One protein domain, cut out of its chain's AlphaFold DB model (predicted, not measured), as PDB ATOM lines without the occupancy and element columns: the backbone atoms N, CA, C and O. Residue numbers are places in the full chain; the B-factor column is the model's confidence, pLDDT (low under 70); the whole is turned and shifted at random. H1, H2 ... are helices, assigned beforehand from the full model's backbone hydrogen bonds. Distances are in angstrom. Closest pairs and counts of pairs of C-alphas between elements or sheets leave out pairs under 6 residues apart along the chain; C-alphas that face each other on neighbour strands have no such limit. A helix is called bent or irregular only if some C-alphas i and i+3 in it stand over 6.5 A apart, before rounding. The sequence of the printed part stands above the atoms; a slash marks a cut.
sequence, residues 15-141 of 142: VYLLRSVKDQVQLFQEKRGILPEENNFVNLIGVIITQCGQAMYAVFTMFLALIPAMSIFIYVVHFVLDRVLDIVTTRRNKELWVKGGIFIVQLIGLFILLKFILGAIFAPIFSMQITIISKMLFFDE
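Overview. This is residues 15 to 141 of the 142 residues of the protein "Lipase 8" of Lygus hesperus (UniProt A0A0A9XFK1). What shape does the printed part make? It is a long, narrow helical hairpin that splays open: H3 and H4a run side by side near its turn, while H2, in a long limb with H3, and H4b diverge toward the other end, where H1 lies apart from H2 and H4b and its residues 15 to 25 and 28 to 31 stand free. What is it made of? The 127 printed residues hold four named helices in the order H1, H2, H3, H4, with no named strand, and the class is all helix. How spread out is it? It is extended, with a radius of gyration of the C-alphas of 27.8 A and spans of 91 by 40 by 18 A.

Along the chain. Where do the first helices lie? H1 is residues 15 to 31, 24.3 A long, from C-alpha 15 at (-35.111, 20.146, -36.633). H2, residues 41 to 64, is 34.3 A long, and H3, residues 67 to 89, is 33.3 A. Is H4 straight? H4, residues 93 to 139, was assigned as one helix by its hydrogen bonds but is bent: C-alphas 121 and 124 are 7.0 A apart. Its arms are H4a, residues 93 to 121, 41.3 A, and H4b, residues 124 to 139, 22.3 A, ending at C-alpha 139 at (-52.744, 19.755, -12.699).

Arrangement. Which helices touch? H3 and H4a touch and form a helical hairpin, opposite ways at a shallow tilt of 8 degrees; their closest C-alphas, of Ile 87 and Leu 96, are 5.9 A apart. How do the others stand? H2 and H3 meet only through their link, H1 and H2 are apart, and H4a and H4b stand at a steep tilt of 42 degrees. Are the helix backbones complete? In H1, H2, H3, H4a and H4b every O i to N i+4 pair is within hydrogen-bond range.

Size, cuts and confidence. How far does it reach? The two C-alphas farthest apart, of Val 15 and Arg 92, are 91.5 A apart. Are there cuts or long links? The printed part has no cut; the links H2 to H3 and H3 to H4a are tight, and H1 to H2 is short. Where is confidence low? The pLDDT is under 70 at residues 32 to 39 and 139 to 141.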
ATOM      1  N   VAL A  15     -36.247  19.262 -36.951       81.44
ATOM      2  CA  VAL A  15     -35.111  20.146 -36.633       81.44
ATOM      3  C   VAL A  15     -35.552  21.499 -36.053       81.44
ATOM      4  O   VAL A  15     -34.890  22.023 -35.157       81.44
ATOM      5  N   TYR A  16     -36.669  22.060 -36.524       82.75
ATOM      6  CA  TYR A  16     -37.213  23.315 -35.995       82.75
ATOM      7  C   TYR A  16     -37.713  23.131 -34.559       82.75
ATOM      8  O   TYR A  16     -37.411  23.945 -33.689       82.75
ATOM      9  N   LEU A  17     -38.404  22.017 -34.292       83.25
ATOM     10  CA  LEU A  17     -38.860  21.668 -32.945       83.25
ATOM     11  C   LEU A  17     -37.676  21.481 -31.988       83.25
ATOM     12  O   LEU A  17     -37.678  22.047 -30.899       83.25
ATOM     13  N   LEU A  18     -36.626  20.773 -32.420       84.69
ATOM     14  CA  LEU A  18     -35.397  20.609 -31.633       84.69
ATOM     15  C   LEU A  18     -34.713  21.949 -31.323       84.69
ATOM     16  O   LEU A  18     -34.266  22.156 -30.194       84.69
ATOM     17  N   ARG A  19     -34.659  22.878 -32.286       83.38
ATOM     18  CA  ARG A  19     -34.148  24.238 -32.043       83.38
ATOM     19  C   ARG A  19     -35.018  25.010 -31.063       83.38
ATOM     20  O   ARG A  19     -34.484  25.580 -30.124       83.38
ATOM     21  N   SER A  20     -36.336  24.970 -31.233       84.50
ATOM     22  CA  SER A  20     -37.263  25.658 -30.334       84.50
ATOM     23  C   SER A  20     -37.144  25.152 -28.893       84.50
ATOM     24  O   SER A  20     -37.151  25.955 -27.964       84.50
ATOM     25  N   VAL A  21     -37.010  23.837 -28.691       83.69
ATOM     26  CA  VAL A  21     -36.804  23.244 -27.359       83.69
ATOM     27  C   VAL A  21     -35.452  23.661 -26.785       83.69
ATOM     28  O   VAL A  21     -35.387  24.080 -25.630       83.69
ATOM     29  N   LYS A  22     -34.378  23.605 -27.585       84.06
ATOM     30  CA  LYS A  22     -33.049  24.070 -27.165       84.06
ATOM     31  C   LYS A  22     -33.091  25.532 -26.718       84.06
ATOM     32  O   LYS A  22     -32.576  25.842 -25.648       84.06
ATOM     33  N   ASP A  23     -33.711  26.402 -27.507       84.06
ATOM     34  CA  ASP A  23     -33.793  27.831 -27.214       84.06
ATOM     35  C   ASP A  23     -34.583  28.078 -25.922       84.06
ATOM     36  O   ASP A  23     -34.165  28.891 -25.104       84.06
ATOM     37  N   GLN A  24     -35.661  27.327 -25.669       83.50
ATOM     38  CA  GLN A  24     -36.394  27.407 -24.399       83.50
ATOM     39  C   GLN A  24     -35.564  26.937 -23.197       83.50
ATOM     40  O   GLN A  24     -35.576  27.595 -22.154       83.50
ATOM     41  N   VAL A  25     -34.831  25.828 -23.333       82.56
ATOM     42  CA  VAL A  25     -33.929  25.330 -22.282       82.56
ATOM     43  C   VAL A  25     -32.828  26.350 -21.998       82.56
ATOM     44  O   VAL A  25     -32.546  26.634 -20.835       82.56
ATOM     45  N   GLN A  26     -32.256  26.950 -23.040       80.94
ATOM     46  CA  GLN A  26     -31.218  27.967 -22.913       80.94
ATOM     47  C   GLN A  26     -31.750  29.229 -22.219       80.94
ATOM     48  O   GLN A  26     -31.129  29.720 -21.284       80.94
ATOM     49  N   LEU A  27     -32.955  29.682 -22.569       82.69
ATOM     50  CA  LEU A  27     -33.621  30.808 -21.903       82.69
ATOM     51  C   LEU A  27     -33.882  30.514 -20.413       82.69
ATOM     52  O   LEU A  27     -33.796  31.401 -19.564       82.69
ATOM     53  N   PHE A  28     -34.179  29.258 -20.068       77.06
ATOM     54  CA  PHE A  28     -34.349  28.827 -18.679       77.06
ATOM     55  C   PHE A  28     -33.021  28.787 -17.904       77.06
ATOM     56  O   PHE A  28     -32.983  29.142 -16.723       77.06
ATOM     57  N   GLN A  29     -31.934  28.385 -18.562       76.38
ATOM     58  CA  GLN A  29     -30.577  28.374 -18.007       76.38
ATOM     59  C   GLN A  29     -30.030  29.791 -17.803       76.38
ATOM     60  O   GLN A  29     -29.521  30.095 -16.723       76.38
ATOM     61  N   GLU A  30     -30.239  30.683 -18.770       77.75
ATOM     62  CA  GLU A  30     -29.864  32.100 -18.686       77.75
ATOM     63  C   GLU A  30     -30.606  32.806 -17.541       77.75
ATOM     64  O   GLU A  30     -29.997  33.551 -16.775       77.75
ATOM     65  N   LYS A  31     -31.897  32.496 -17.323       77.62
ATOM     66  CA  LYS A  31     -32.661  32.982 -16.153       77.62
ATOM     67  C   LYS A  31     -32.093  32.517 -14.810       77.62
ATOM     68  O   LYS A  31     -32.314  33.180 -13.800       77.62
ATOM     69  N   ARG A  32     -31.388  31.383 -14.781       66.94
ATOM     70  CA  ARG A  32     -30.661  30.882 -13.603       66.94
ATOM     71  C   ARG A  32     -29.195  31.332 -13.566       66.94
ATOM     72  O   ARG A  32     -28.469  30.899 -12.677       66.94
ATOM     73  N   GLY A  33     -28.778  32.203 -14.491       67.31
ATOM     74  CA  GLY A  33     -27.436  32.784 -14.548       67.31
ATOM     75  C   GLY A  33     -26.377  31.903 -15.213       67.31
ATOM     76  O   GLY A  33     -25.194  32.181 -15.060       67.31
ATOM     77  N   ILE A  34     -26.767  30.844 -15.929       66.50
ATOM     78  CA  ILE A  34     -25.833  29.951 -16.631       66.50
ATOM     79  C   ILE A  34     -25.643  30.486 -18.056       66.50
ATOM     80  O   ILE A  34     -26.592  30.477 -18.842       66.50
ATOM     81  N   LEU A  35     -24.440  30.975 -18.389       63.09
ATOM     82  CA  LEU A  35     -24.159  31.544 -19.711       63.09
ATOM     83  C   LEU A  35     -23.951  30.445 -20.779       63.09
ATOM     84  O   LEU A  35     -23.315  29.427 -20.499       63.09
ATOM     85  N   PRO A  36     -24.412  30.650 -22.030       59.16
ATOM     86  CA  PRO A  36     -24.322  29.650 -23.105       59.16
ATOM     87  C   PRO A  36     -22.892  29.260 -23.500       59.16
ATOM     88  O   PRO A  36     -22.667  28.149 -23.981       59.16
ATOM     89  N   GLU A  37     -21.929  30.165 -23.309       57.47
ATOM     90  CA  GLU A  37     -20.522  29.969 -23.692       57.47
ATOM     91  C   GLU A  37     -19.770  29.004 -22.756       57.47
ATOM     92  O   GLU A  37     -18.722  28.474 -23.116       57.47
ATOM     93  N   GLU A  38     -20.342  28.700 -21.588       56.50
ATOM     94  CA  GLU A  38     -19.768  27.816 -20.568       56.50
ATOM     95  C   GLU A  38     -20.352  26.395 -20.583       56.50
ATOM     96  O   GLU A  38     -20.036  25.581 -19.712       56.50
ATOM     97  N   ASN A  39     -21.181  26.062 -21.579       63.53
ATOM     98  CA  ASN A  39     -21.869  24.774 -21.686       63.53
ATOM     99  C   ASN A  39     -20.946  23.658 -22.228       63.53
ATOM    100  O   ASN A  39     -21.224  23.016 -23.241       63.53
ATOM    101  N   ASN A  40     -19.804  23.457 -21.565       75.38
ATOM    102  CA  ASN A  40     -18.891  22.338 -21.793       75.38
ATOM    103  C   ASN A  40     -19.261  21.165 -20.866       75.38
ATOM    104  O   ASN A  40     -19.704  21.366 -19.733       75.38
ATOM    105  N   PHE A  41     -19.018  19.932 -21.314       79.44
ATOM    106  CA  PHE A  41     -19.263  18.707 -20.550       79.44
ATOM    107  C   PHE A  41     -18.616  18.738 -19.155       79.44
ATOM    108  O   PHE A  41     -19.214  18.284 -18.185       79.44
ATOM    109  N   VAL A  42     -17.430  19.340 -19.020       81.00
ATOM    110  CA  VAL A  42     -16.742  19.483 -17.723       81.00
ATOM    111  C   VAL A  42     -17.521  20.379 -16.755       81.00
ATOM    112  O   VAL A  42     -17.689  20.017 -15.593       81.00
ATOM    113  N   ASN A  43     -18.056  21.506 -17.233       81.62
ATOM    114  CA  ASN A  43     -18.901  22.382 -16.420       81.62
ATOM    115  C   ASN A  43     -20.215  21.697 -16.048       81.62
ATOM    116  O   ASN A  43     -20.658  21.815 -14.908       81.62
ATOM    117  N   LEU A  44     -20.801  20.917 -16.961       82.00
ATOM    118  CA  LEU A  44     -21.983  20.113 -16.657       82.00
ATOM    119  C   LEU A  44     -21.704  19.120 -15.518       82.00
ATOM    120  O   LEU A  44     -22.477  19.054 -14.565       82.00
ATOM    121  N   ILE A  45     -20.584  18.394 -15.575       85.12
ATOM    122  CA  ILE A  45     -20.166  17.488 -14.496       85.12
ATOM    123  C   ILE A  45     -19.933  18.260 -13.190       85.12
ATOM    124  O   ILE A  45     -20.392  17.817 -12.139       85.12
ATOM    125  N   GLY A  46     -19.297  19.433 -13.244       85.75
ATOM    126  CA  GLY A  46     -19.100  20.298 -12.076       85.75
ATOM    127  C   GLY A  46     -20.418  20.740 -11.430       85.75
ATOM    128  O   GLY A  46     -20.573  20.647 -10.209       85.75
ATOM    129  N   VAL A  47     -21.399  21.144 -12.241       84.88
ATOM    130  CA  VAL A  47     -22.750  21.488 -11.775       84.88
ATOM    131  C   VAL A  47     -23.433  20.267 -11.166       84.88
ATOM    132  O   VAL A  47     -23.968  20.374 -10.066       84.88
ATOM    133  N   ILE A  48     -23.381  19.101 -11.819       86.75
ATOM    134  CA  ILE A  48     -23.986  17.865 -11.301       86.75
ATOM    135  C   ILE A  48     -23.378  17.490  -9.947       86.75
ATOM    136  O   ILE A  48     -24.119  17.268  -8.994       86.75
ATOM    137  N   ILE A  49     -22.048  17.473  -9.826       90.62
ATOM    138  CA  ILE A  49     -21.361  17.151  -8.567       90.62
ATOM    139  C   ILE A  49     -21.745  18.148  -7.472       90.62
ATOM    140  O   ILE A  49     -22.052  17.740  -6.352       90.62
ATOM    141  N   THR A  50     -21.780  19.442  -7.794       89.19
ATOM    142  CA  THR A  50     -22.161  20.489  -6.837       89.19
ATOM    143  C   THR A  50     -23.599  20.304  -6.362       89.19
ATOM    144  O   THR A  50     -23.855  20.331  -5.161       89.19
ATOM    145  N   GLN A  51     -24.536  20.060  -7.280       86.81
ATOM    146  CA  GLN A  51     -25.943  19.829  -6.944       86.81
ATOM    147  C   GLN A  51     -26.124  18.543  -6.126       86.81
ATOM    148  O   GLN A  51     -26.857  18.547  -5.140       86.81
ATOM    149  N   CYS A  52     -25.401  17.469  -6.457       89.81
ATOM    150  CA  CYS A  52     -25.371  16.251  -5.647       89.81
ATOM    151  C   CYS A  52     -24.822  16.518  -4.240       89.81
ATOM    152  O   CYS A  52     -25.391  16.042  -3.260       89.81
ATOM    153  N   GLY A  53     -23.752  17.309  -4.121       91.69
ATOM    154  CA  GLY A  53     -23.191  17.729  -2.837       91.69
ATOM    155  C   GLY A  53     -24.194  18.519  -1.996       91.69
ATOM    156  O   GLY A  53     -24.380  18.212  -0.822       91.69
ATOM    157  N   GLN A  54     -24.897  19.477  -2.607       91.38
ATOM    158  CA  GLN A  54     -25.952  20.251  -1.944       91.38
ATOM    159  C   GLN A  54     -27.124  19.364  -1.507       91.38
ATOM    160  O   GLN A  54     -27.609  19.497  -0.384       91.38
ATOM    161  N   ALA A  55     -27.545  18.417  -2.348       88.62
ATOM    162  CA  ALA A  55     -28.596  17.465  -2.002       88.62
ATOM    163  C   ALA A  55     -28.180  16.553  -0.833       88.62
ATOM    164  O   ALA A  55     -28.942  16.391   0.119       88.62
ATOM    165  N   MET A  56     -26.960  16.007  -0.861       91.19
ATOM    166  CA  MET A  56     -26.417  15.209   0.245       91.19
ATOM    167  C   MET A  56     -26.317  16.024   1.532       91.19
ATOM    168  O   MET A  56     -26.703  15.533   2.592       91.19
ATOM    169  N   TYR A  57     -25.846  17.270   1.447       90.31
ATOM    170  CA  TYR A  57     -25.790  18.175   2.591       90.31
ATOM    171  C   TYR A  57     -27.188  18.420   3.167       90.31
ATOM    172  O   TYR A  57     -27.383  18.257   4.367       90.31
ATOM    173  N   ALA A  58     -28.184  18.709   2.327       88.12
ATOM    174  CA  ALA A  58     -29.564  18.895   2.766       88.12
ATOM    175  C   ALA A  58     -30.104  17.652   3.497       88.12
ATOM    176  O   ALA A  58     -30.610  17.769   4.615       88.12
ATOM    177  N   VAL A  59     -29.917  16.454   2.934       85.25
ATOM    178  CA  VAL A  59     -30.310  15.190   3.583       85.25
ATOM    179  C   VAL A  59     -29.579  15.001   4.917       85.25
ATOM    180  O   VAL A  59     -30.198  14.658   5.923       85.25
ATOM    181  N   PHE A  60     -28.278  15.283   4.966       87.69
ATOM    182  CA  PHE A  60     -27.505  15.204   6.201       87.69
ATOM    183  C   PHE A  60     -28.024  16.179   7.265       87.69
ATOM    184  O   PHE A  60     -28.213  15.790   8.416       87.69
ATOM    185  N   THR A  61     -28.343  17.421   6.892       85.44
ATOM    186  CA  THR A  61     -28.929  18.394   7.825       85.44
ATOM    187  C   THR A  61     -30.309  17.976   8.333       85.44
ATOM    188  O   THR A  61     -30.616  18.224   9.498       85.44
ATOM    189  N   MET A  62     -31.111  17.269   7.528       84.00
ATOM    190  CA  MET A  62     -32.367  16.672   8.000       84.00
ATOM    191  C   MET A  62     -32.120  15.609   9.077       84.00
ATOM    192  O   MET A  62     -32.847  15.572  10.066       84.00
ATOM    193  N   PHE A  63     -31.072  14.787   8.946       84.31
ATOM    194  CA  PHE A  63     -30.683  13.864  10.017       84.31
ATOM    195  C   PHE A  63     -30.172  14.598  11.260       84.31
ATOM    196  O   PHE A  63     -30.529  14.225  12.376       84.31
ATOM    197  N   LEU A  64     -29.392  15.672  11.097       86.19
ATOM    198  CA  LEU A  64     -28.946  16.493  12.229       86.19
ATOM    199  C   LEU A  64     -30.119  17.141  12.977       86.19
ATOM    200  O   LEU A  64     -30.049  17.302  14.195       86.19
ATOM    201  N   ALA A  65     -31.226  17.438  12.291       83.44
ATOM    202  CA  ALA A  65     -32.448  17.928  12.927       83.44
ATOM    203  C   ALA A  65     -33.089  16.907  13.896       83.44
ATOM    204  O   ALA A  65     -33.942  17.289  14.696       83.44
ATOM    205  N   LEU A  66     -32.657  15.637  13.888       83.12
ATOM    206  CA  LEU A  66     -33.065  14.618  14.865       83.12
ATOM    207  C   LEU A  66     -32.225  14.632  16.152       83.12
ATOM    208  O   LEU A  66     -32.648  14.047  17.151       83.12
ATOM    209  N   ILE A  67     -31.067  15.305  16.177       87.69
ATOM    210  CA  ILE A  67     -30.209  15.385  17.375       87.69
ATOM    211  C   ILE A  67     -30.978  15.926  18.592       87.69
ATOM    212  O   ILE A  67     -30.928  15.283  19.644       87.69
ATOM    213  N   PRO A  68     -31.747  17.031  18.490       85.31
ATOM    214  CA  PRO A  68     -32.545  17.517  19.611       85.31
ATOM    215  C   PRO A  68     -33.533  16.471  20.146       85.31
ATOM    216  O   PRO A  68     -33.708  16.361  21.357       85.31
ATOM    217  N   ALA A  69     -34.138  15.657  19.272       84.12
ATOM    218  CA  ALA A  69     -35.051  14.593  19.689       84.12
ATOM    219  C   ALA A  69     -34.326  13.506  20.498       84.12
ATOM    220  O   ALA A  69     -34.850  13.051  21.516       84.12
ATOM    221  N   MET A  70     -33.103  13.140  20.098       86.56
ATOM    222  CA  MET A  70     -32.264  12.198  20.849       86.56
ATOM    223  C   MET A  70     -31.892  12.740  22.232       86.56
ATOM    224  O   MET A  70     -31.997  12.014  23.221       86.56
ATOM    225  N   SER A  71     -31.509  14.016  22.333       89.38
ATOM    226  CA  SER A  71     -31.225  14.645  23.629       89.38
ATOM    227  C   SER A  71     -32.449  14.631  24.543       89.38
ATOM    228  O   SER A  71     -32.347  14.219  25.698       89.38
ATOM    229  N   ILE A  72     -33.621  15.009  24.023       88.44
ATOM    230  CA  ILE A  72     -34.880  14.981  24.782       88.44
ATOM    231  C   ILE A  72     -35.191  13.558  25.250       88.44
ATOM    232  O   ILE A  72     -35.531  13.365  26.414       88.44
ATOM    233  N   PHE A  73     -35.013  12.554  24.390       86.31
ATOM    234  CA  PHE A  73     -35.228  11.153  24.751       86.31
ATOM    235  C   PHE A  73     -34.342  10.702  25.922       86.31
ATOM    236  O   PHE A  73     -34.829  10.040  26.837       86.31
ATOM    237  N   ILE A  74     -33.069  11.104  25.954       92.06
ATOM    238  CA  ILE A  74     -32.168  10.782  27.072       92.06
ATOM    239  C   ILE A  74     -32.669  11.414  28.379       92.06
ATOM    240  O   ILE A  74     -32.732  10.727  29.401       92.06
ATOM    241  N   TYR A  75     -33.084  12.685  28.355       90.94
ATOM    242  CA  TYR A  75     -33.647  13.350  29.539       90.94
ATOM    243  C   TYR A  75     -34.925  12.669  30.038       90.94
ATOM    244  O   TYR A  75     -35.103  12.492  31.243       90.94
ATOM    245  N   VAL A  76     -35.792  12.246  29.116       89.56
ATOM    246  CA  VAL A  76     -37.002  11.475  29.425       89.56
ATOM    247  C   VAL A  76     -36.644  10.172  30.136       89.56
ATOM    248  O   VAL A  76     -37.207   9.875  31.188       89.56
ATOM    249  N   VAL A  77     -35.712   9.396  29.577       90.06
ATOM    250  CA  VAL A  77     -35.303   8.105  30.147       90.06
ATOM    251  C   VAL A  77     -34.707   8.295  31.537       90.06
ATOM    252  O   VAL A  77     -35.096   7.579  32.456       90.06
ATOM    253  N   HIS A  78     -33.825   9.282  31.714       93.19
ATOM    254  CA  HIS A  78     -33.249   9.602  33.021       93.19
ATOM    255  C   HIS A  78     -34.339   9.917  34.050       93.19
ATOM    256  O   HIS A  78     -34.371   9.332  35.129       93.19
ATOM    257  N   PHE A  79     -35.282  10.789  33.692       91.44
ATOM    258  CA  PHE A  79     -36.397  11.150  34.560       91.44
ATOM    259  C   PHE A  79     -37.269   9.942  34.939       91.44
ATOM    260  O   PHE A  79     -37.668   9.793  36.096       91.44
ATOM    261  N   VAL A  80     -37.567   9.074  33.970       89.00
ATOM    262  CA  VAL A  80     -38.345   7.851  34.204       89.00
ATOM    263  C   VAL A  80     -37.605   6.917  35.153       89.00
ATOM    264  O   VAL A  80     -38.212   6.429  36.104       89.00
ATOM    265  N   LEU A  81     -36.307   6.698  34.935       90.81
ATOM    266  CA  LEU A  81     -35.487   5.846  35.795       90.81
ATOM    267  C   LEU A  81     -35.438   6.375  37.231       90.81
ATOM    268  O   LEU A  81     -35.688   5.596  38.151       90.81
ATOM    269  N   ASP A  82     -35.212   7.677  37.423       91.38
ATOM    270  CA  ASP A  82     -35.206   8.309  38.750       91.38
ATOM    271  C   ASP A  82     -36.530   8.089  39.490       91.38
ATOM    272  O   ASP A  82     -36.556   7.714  40.665       91.38
ATOM    273  N   ARG A  83     -37.657   8.293  38.798       87.81
ATOM    274  CA  ARG A  83     -38.987   8.140  39.400       87.81
ATOM    275  C   ARG A  83     -39.334   6.689  39.689       87.81
ATOM    276  O   ARG A  83     -39.912   6.411  40.739       87.81
ATOM    277  N   VAL A  84     -38.961   5.764  38.810       86.69
ATOM    278  CA  VAL A  84     -39.148   4.327  39.043       86.69
ATOM    279  C   VAL A  84     -38.316   3.868  40.240       86.69
ATOM    280  O   VAL A  84     -38.849   3.173  41.105       86.69
ATOM    281  N   LEU A  85     -37.058   4.300  40.351       89.00
ATOM    282  CA  LEU A  85     -36.206   4.005  41.507       89.00
ATOM    283  C   LEU A  85     -36.800   4.544  42.813       89.00
ATOM    284  O   LEU A  85     -36.872   3.810  43.801       89.00
ATOM    285  N   ASP A  86     -37.277   5.790  42.823       88.31
ATOM    286  CA  ASP A  86     -37.913   6.390  44.005       88.31
ATOM    287  C   ASP A  86     -39.185   5.630  44.427       88.31
ATOM    288  O   ASP A  86     -39.425   5.395  45.613       88.31
ATOM    289  N   ILE A  87     -39.991   5.173  43.465       86.94
ATOM    290  CA  ILE A  87     -41.201   4.383  43.743       86.94
ATOM    291  C   ILE A  87     -40.841   2.994  44.282       86.94
ATOM    292  O   ILE A  87     -41.388   2.583  45.305       86.94
ATOM    293  N   VAL A  88     -39.909   2.282  43.640       85.88
ATOM    294  CA  VAL A  88     -39.523   0.907  44.019       85.88
ATOM    295  C   VAL A  88     -38.833   0.864  45.386       85.88
ATOM    296  O   VAL A  88     -39.005  -0.095  46.135       85.88
ATOM    297  N   THR A  89     -38.082   1.905  45.748       87.81
ATOM    298  CA  THR A  89     -37.409   1.994  47.057       87.81
ATOM    299  C   THR A  89     -38.338   2.446  48.194       87.81
ATOM    300  O   THR A  89     -37.990   2.309  49.371       87.81
ATOM    301  N   THR A  90     -39.547   2.931  47.885       86.62
ATOM    302  CA  THR A  90     -40.508   3.406  48.890       86.62
ATOM    303  C   THR A  90     -41.222   2.234  49.578       86.62
ATOM    304  O   THR A  90     -42.027   1.532  48.977       86.62
ATOM    305  N   ARG A  91     -40.985   2.048  50.886       79.00
ATOM    306  CA  ARG A  91     -41.585   0.955  51.687       79.00
ATOM    307  C   ARG A  91     -43.032   1.189  52.144       79.00
ATOM    308  O   ARG A  91     -43.709   0.234  52.517       79.00
ATOM    309  N   ARG A  92     -43.519   2.435  52.193       85.81
ATOM    310  CA  ARG A  92     -44.888   2.741  52.654       85.81
ATOM    311  C   ARG A  92     -45.881   2.680  51.501       85.81
ATOM    312  O   ARG A  92     -45.856   3.539  50.628       85.81
ATOM    313  N   ASN A  93     -46.852   1.769  51.589       77.12
ATOM    314  CA  ASN A  93     -47.904   1.620  50.575       77.12
ATOM    315  C   ASN A  93     -48.657   2.931  50.279       77.12
ATOM    316  O   ASN A  93     -48.894   3.240  49.120       77.12
ATOM    317  N   LYS A  94     -49.002   3.741  51.294       80.75
ATOM    318  CA  LYS A  94     -49.703   5.026  51.072       80.75
ATOM    319  C   LYS A  94     -48.861   6.037  50.283       80.75
ATOM    320  O   LYS A  94     -49.388   6.711  49.408       80.75
ATOM    321  N   GLU A  95     -47.563   6.121  50.567       83.00
ATOM    322  CA  GLU A  95     -46.638   7.007  49.845       83.00
ATOM    323  C   GLU A  95     -46.373   6.491  48.426       83.00
ATOM    324  O   GLU A  95     -46.268   7.285  47.495       83.00
ATOM    325  N   LEU A  96     -46.363   5.169  48.242       84.31
ATOM    326  CA  LEU A  96     -46.210   4.519  46.942       84.31
ATOM    327  C   LEU A  96     -47.371   4.845  45.990       84.31
ATOM    328  O   LEU A  96     -47.127   5.209  44.841       84.31
ATOM    329  N   TRP A  97     -48.622   4.804  46.468       81.69
ATOM    330  CA  TRP A  97     -49.796   5.182  45.664       81.69
ATOM    331  C   TRP A  97     -49.777   6.659  45.248       81.69
ATOM    332  O   TRP A  97     -50.074   6.975  44.098       81.69
ATOM    333  N   VAL A  98     -49.391   7.564  46.154       88.00
ATOM    334  CA  VAL A  98     -49.301   9.003  45.849       88.00
ATOM    335  C   VAL A  98     -48.175   9.284  44.850       88.00
ATOM    336  O   VAL A  98     -48.408   9.947  43.839       88.00
ATOM    337  N   LYS A  99     -46.971   8.741  45.082       85.94
ATOM    338  CA  LYS A  99     -45.831   8.889  44.163       85.94
ATOM    339  C   LYS A  99     -46.128   8.287  42.788       85.94
ATOM    340  O   LYS A  99     -45.837   8.916  41.775       85.94
ATOM    341  N   GLY A 100     -46.761   7.115  42.754       83.56
ATOM    342  CA  GLY A 100     -47.195   6.465  41.518       83.56
ATOM    343  C   GLY A 100     -48.226   7.292  40.750       83.56
ATOM    344  O   GLY A 100     -48.077   7.487  39.548       83.56
ATOM    345  N   GLY A 101     -49.226   7.853  41.438       88.00
ATOM    346  CA  GLY A 101     -50.216   8.737  40.815       88.00
ATOM    347  C   GLY A 101     -49.583   9.979  40.181       88.00
ATOM    348  O   GLY A 101     -49.862  10.297  39.025       88.00
ATOM    349  N   ILE A 102     -48.668  10.639  40.900       90.31
ATOM    350  CA  ILE A 102     -47.910  11.790  40.380       90.31
ATOM    351  C   ILE A 102     -47.076  11.380  39.158       90.31
ATOM    352  O   ILE A 102     -47.062  12.096  38.157       90.31
ATOM    353  N   PHE A 103     -46.425  10.218  39.212       89.81
ATOM    354  CA  PHE A 103     -45.629   9.700  38.103       89.81
ATOM    355  C   PHE A 103     -46.468   9.425  36.846       89.81
ATOM    356  O   PHE A 103     -46.036   9.758  35.746       89.81
ATOM    357  N   ILE A 104     -47.693   8.904  36.988       89.00
ATOM    358  CA  ILE A 104     -48.605   8.702  35.851       89.00
ATOM    359  C   ILE A 104     -48.973  10.039  35.199       89.00
ATOM    360  O   ILE A 104     -48.900  10.162  33.977       89.00
ATOM    361  N   VAL A 105     -49.323  11.060  35.987       93.56
ATOM    362  CA  VAL A 105     -49.643  12.394  35.441       93.56
ATOM    363  C   VAL A 105     -48.428  12.997  34.731       93.56
ATOM    364  O   VAL A 105     -48.561  13.540  33.634       93.56
ATOM    365  N   GLN A 106     -47.234  12.848  35.313       90.69
ATOM    366  CA  GLN A 106     -45.979  13.276  34.690       90.69
ATOM    367  C   GLN A 106     -45.720  12.544  33.365       90.69
ATOM    368  O   GLN A 106     -45.370  13.193  32.381       90.69
ATOM    369  N   LEU A 107     -45.949  11.227  33.305       89.62
ATOM    370  CA  LEU A 107     -45.821  10.438  32.076       89.62
ATOM    371  C   LEU A 107     -46.805  10.881  30.991       89.62
ATOM    372  O   LEU A 107     -46.414  10.973  29.831       89.62
ATOM    373  N   ILE A 108     -48.055  11.184  31.349       91.69
ATOM    374  CA  ILE A 108     -49.052  11.681  30.390       91.69
ATOM    375  C   ILE A 108     -48.602  13.024  29.809       91.69
ATOM    376  O   ILE A 108     -48.596  13.195  28.589       91.69
ATOM    377  N   GLY A 109     -48.177  13.964  30.660       91.88
ATOM    378  CA  GLY A 109     -47.670  15.261  30.201       91.88
ATOM    379  C   GLY A 109     -46.454  15.111  29.285       91.88
ATOM    380  O   GLY A 109     -46.384  15.724  28.218       91.88
ATOM    381  N   LEU A 110     -45.532  14.227  29.658       90.25
ATOM    382  CA  LEU A 110     -44.338  13.932  28.881       90.25
ATOM    383  C   LEU A 110     -44.663  13.270  27.532       90.25
ATOM    384  O   LEU A 110     -44.058  13.607  26.516       90.25
ATOM    385  N   PHE A 111     -45.660  12.385  27.494       89.00
ATOM    386  CA  PHE A 111     -46.147  11.764  26.264       89.00
ATOM    387  C   PHE A 111     -46.742  12.794  25.295       89.00
ATOM    388  O   PHE A 111     -46.436  12.759  24.101       89.00
ATOM    389  N   ILE A 112     -47.545  13.739  25.798       91.94
ATOM    390  CA  ILE A 112     -48.115  14.827  24.987       91.94
ATOM    391  C   ILE A 112     -46.998  15.710  24.413       91.94
ATOM    392  O   ILE A 112     -47.003  16.000  23.216       91.94
ATOM    393  N   LEU A 113     -46.009  16.088  25.231       89.81
ATOM    394  CA  LEU A 113     -44.855  16.877  24.780       89.81
ATOM    395  C   LEU A 113     -44.035  16.142  23.715       89.81
ATOM    396  O   LEU A 113     -43.686  16.728  22.692       89.81
ATOM    397  N   LEU A 114     -43.767  14.849  23.911       87.06
ATOM    398  CA  LEU A 114     -43.021  14.043  22.946       87.06
ATOM    399  C   LEU A 114     -43.770  13.929  21.611       87.06
ATOM    400  O   LEU A 114     -43.166  14.070  20.546       87.06
ATOM    401  N   LYS A 115     -45.095  13.738  21.660       87.56
ATOM    402  CA  LYS A 115     -45.959  13.764  20.472       87.56
ATOM    403  C   LYS A 115     -45.893  15.106  19.750       87.56
ATOM    404  O   LYS A 115     -45.799  15.110  18.527       87.56
ATOM    405  N   PHE A 116     -45.910  16.214  20.487       88.81
ATOM    406  CA  PHE A 116     -45.789  17.550  19.912       88.81
ATOM    407  C   PHE A 116     -44.439  17.753  19.212       88.81
ATOM    408  O   PHE A 116     -44.413  18.195  18.068       88.81
ATOM    409  N   ILE A 117     -43.330  17.368  19.851       87.31
ATOM    410  CA  ILE A 117     -41.979  17.490  19.277       87.31
ATOM    411  C   ILE A 117     -41.843  16.648  18.007       87.31
ATOM    412  O   ILE A 117     -41.399  17.155  16.978       87.31
ATOM    413  N   LEU A 118     -42.258  15.377  18.051       84.38
ATOM    414  CA  LEU A 118     -42.250  14.517  16.867       84.38
ATOM    415  C   LEU A 118     -43.124  15.115  15.760       84.38
ATOM    416  O   LEU A 118     -42.680  15.226  14.621       84.38
ATOM    417  N   GLY A 119     -44.331  15.568  16.103       86.19
ATOM    418  CA  GLY A 119     -45.226  16.246  15.170       86.19
ATOM    419  C   GLY A 119     -44.580  17.470  14.521       86.19
ATOM    420  O   GLY A 119     -44.657  17.612  13.307       86.19
ATOM    421  N   ALA A 120     -43.885  18.306  15.293       86.00
ATOM    422  CA  ALA A 120     -43.193  19.489  14.791       86.00
ATOM    423  C   ALA A 120     -42.039  19.142  13.834       86.00
ATOM    424  O   ALA A 120     -41.877  19.810  12.814       86.00
ATOM    425  N   ILE A 121     -41.279  18.077  14.116       84.94
ATOM    426  CA  ILE A 121     -40.198  17.599  13.236       84.94
ATOM    427  C   ILE A 121     -40.763  17.061  11.914       84.94
ATOM    428  O   ILE A 121     -40.221  17.346  10.847       84.94
ATOM    429  N   PHE A 122     -41.866  16.305  11.961       82.94
ATOM    430  CA  PHE A 122     -42.481  15.724  10.761       82.94
ATOM    431  C   PHE A 122     -43.411  16.688  10.005       82.94
ATOM    432  O   PHE A 122     -43.683  16.465   8.826       82.94
ATOM    433  N   ALA A 123     -43.885  17.767  10.633       85.25
ATOM    434  CA  ALA A 123     -44.772  18.763  10.027       85.25
ATOM    435  C   ALA A 123     -44.305  19.282   8.650       85.25
ATOM    436  O   ALA A 123     -45.120  19.269   7.723       85.25
ATOM    437  N   PRO A 124     -43.035  19.695   8.444       83.38
ATOM    438  CA  PRO A 124     -42.574  20.130   7.125       83.38
ATOM    439  C   PRO A 124     -42.656  19.019   6.072       83.38
ATOM    440  O   PRO A 124     -43.008  19.298   4.928       83.38
ATOM    441  N   ILE A 125     -42.414  17.760   6.452       83.31
ATOM    442  CA  ILE A 125     -42.529  16.613   5.541       83.31
ATOM    443  C   ILE A 125     -43.988  16.446   5.110       83.31
ATOM    444  O   ILE A 125     -44.261  16.369   3.915       83.31
ATOM    445  N   PHE A 126     -44.935  16.468   6.054       84.06
ATOM    446  CA  PHE A 126     -46.365  16.396   5.731       84.06
ATOM    447  C   PHE A 126     -46.829  17.565   4.858       84.06
ATOM    448  O   PHE A 126     -47.542  17.349   3.882       84.06
ATOM    449  N   SER A 127     -46.386  18.787   5.161       84.00
ATOM    450  CA  SER A 127     -46.701  19.980   4.365       84.00
ATOM    451  C   SER A 127     -46.206  19.851   2.919       84.00
ATOM    452  O   SER A 127     -46.943  20.150   1.973       84.00
ATOM    453  N   MET A 128     -44.993  19.318   2.722       84.38
ATOM    454  CA  MET A 128     -44.470  19.023   1.386       84.38
ATOM    455  C   MET A 128     -45.320  17.983   0.653       84.38
ATOM    456  O   MET A 128     -45.673  18.215  -0.501       84.38
ATOM    457  N   GLN A 129     -45.702  16.877   1.303       83.94
ATOM    458  CA  GLN A 129     -46.547  15.853   0.671       83.94
ATOM    459  C   GLN A 129     -47.906  16.418   0.249       83.94
ATOM    460  O   GLN A 129     -48.326  16.213  -0.887       83.94
ATOM    461  N   ILE A 130     -48.561  17.190   1.124       87.62
ATOM    462  CA  ILE A 130     -49.844  17.835   0.813       87.62
ATOM    463  C   ILE A 130     -49.693  18.783  -0.379       87.62
ATOM    464  O   ILE A 130     -50.532  18.765  -1.271       87.62
ATOM    465  N   THR A 131     -48.609  19.563  -0.433       85.06
ATOM    466  CA  THR A 131     -48.344  20.495  -1.542       85.06
ATOM    467  C   THR A 131     -48.111  19.766  -2.869       85.06
ATOM    468  O   THR A 131     -48.537  20.236  -3.923       85.06
ATOM    469  N   ILE A 132     -47.424  18.621  -2.846       84.88
ATOM    470  CA  ILE A 132     -47.207  17.801  -4.045       84.88
ATOM    471  C   ILE A 132     -48.535  17.203  -4.514       84.88
ATOM    472  O   ILE A 132     -48.867  17.328  -5.691       84.88
ATOM    473  N   ILE A 133     -49.308  16.615  -3.597       87.56
ATOM    474  CA  ILE A 133     -50.618  16.023  -3.894       87.56
ATOM    475  C   ILE A 133     -51.577  17.084  -4.434       87.56
ATOM    476  O   ILE A 133     -52.240  16.841  -5.437       87.56
ATOM    477  N   SER A 134     -51.625  18.268  -3.813       84.25
ATOM    478  CA  SER A 134     -52.482  19.354  -4.287       84.25
ATOM    479  C   SER A 134     -52.083  19.765  -5.695       84.25
ATOM    480  O   SER A 134     -52.944  19.892  -6.551       84.25
ATOM    481  N   LYS A 135     -50.782  19.920  -5.972       81.75
ATOM    482  CA  LYS A 135     -50.329  20.223  -7.331       81.75
ATOM    483  C   LYS A 135     -50.736  19.126  -8.307       81.75
ATOM    484  O   LYS A 135     -51.298  19.463  -9.330       81.75
ATOM    485  N   MET A 136     -50.524  17.850  -7.997       81.50
ATOM    486  CA  MET A 136     -50.936  16.755  -8.886       81.50
ATOM    487  C   MET A 136     -52.442  16.763  -9.169       81.50
ATOM    488  O   MET A 136     -52.824  16.679 -10.325       81.50
ATOM    489  N   LEU A 137     -53.280  16.941  -8.143       82.81
ATOM    490  CA  LEU A 137     -54.737  17.003  -8.303       82.81
ATOM    491  C   LEU A 137     -55.206  18.227  -9.102       82.81
ATOM    492  O   LEU A 137     -56.112  18.101  -9.912       82.81
ATOM    493  N   PHE A 138     -54.600  19.399  -8.892       74.81
ATOM    494  CA  PHE A 138     -54.953  20.619  -9.632       74.81
ATOM    495  C   PHE A 138     -54.327  20.685 -11.037       74.81
ATOM    496  O   PHE A 138     -54.771  21.492 -11.844       74.81
ATOM    497  N   PHE A 139     -53.315  19.865 -11.348       58.72
ATOM    498  CA  PHE A 139     -52.744  19.755 -12.699       58.72
ATOM    499  C   PHE A 139     -53.607  18.905 -13.650       58.72
ATOM    500  O   PHE A 139     -53.385  18.976 -14.853       58.72
ATOM    501  N   ASP A 140     -54.578  18.139 -13.141       54.84
ATOM    502  CA  ASP A 140     -55.522  17.359 -13.959       54.84
ATOM    503  C   ASP A 140     -56.741  18.188 -14.442       54.84
ATOM    504  O   ASP A 140     -57.575  17.665 -15.183       54.84
ATOM    505  N   GLU A 141     -56.869  19.466 -14.046       53.00
ATOM    506  CA  GLU A 141     -58.018  20.335 -14.384       53.00
ATOM    507  C   GLU A 141     -57.728  21.452 -15.423       53.00
ATOM    508  O   GLU A 141     -58.623  22.252 -15.705       53.00
TER     509      GLU A 141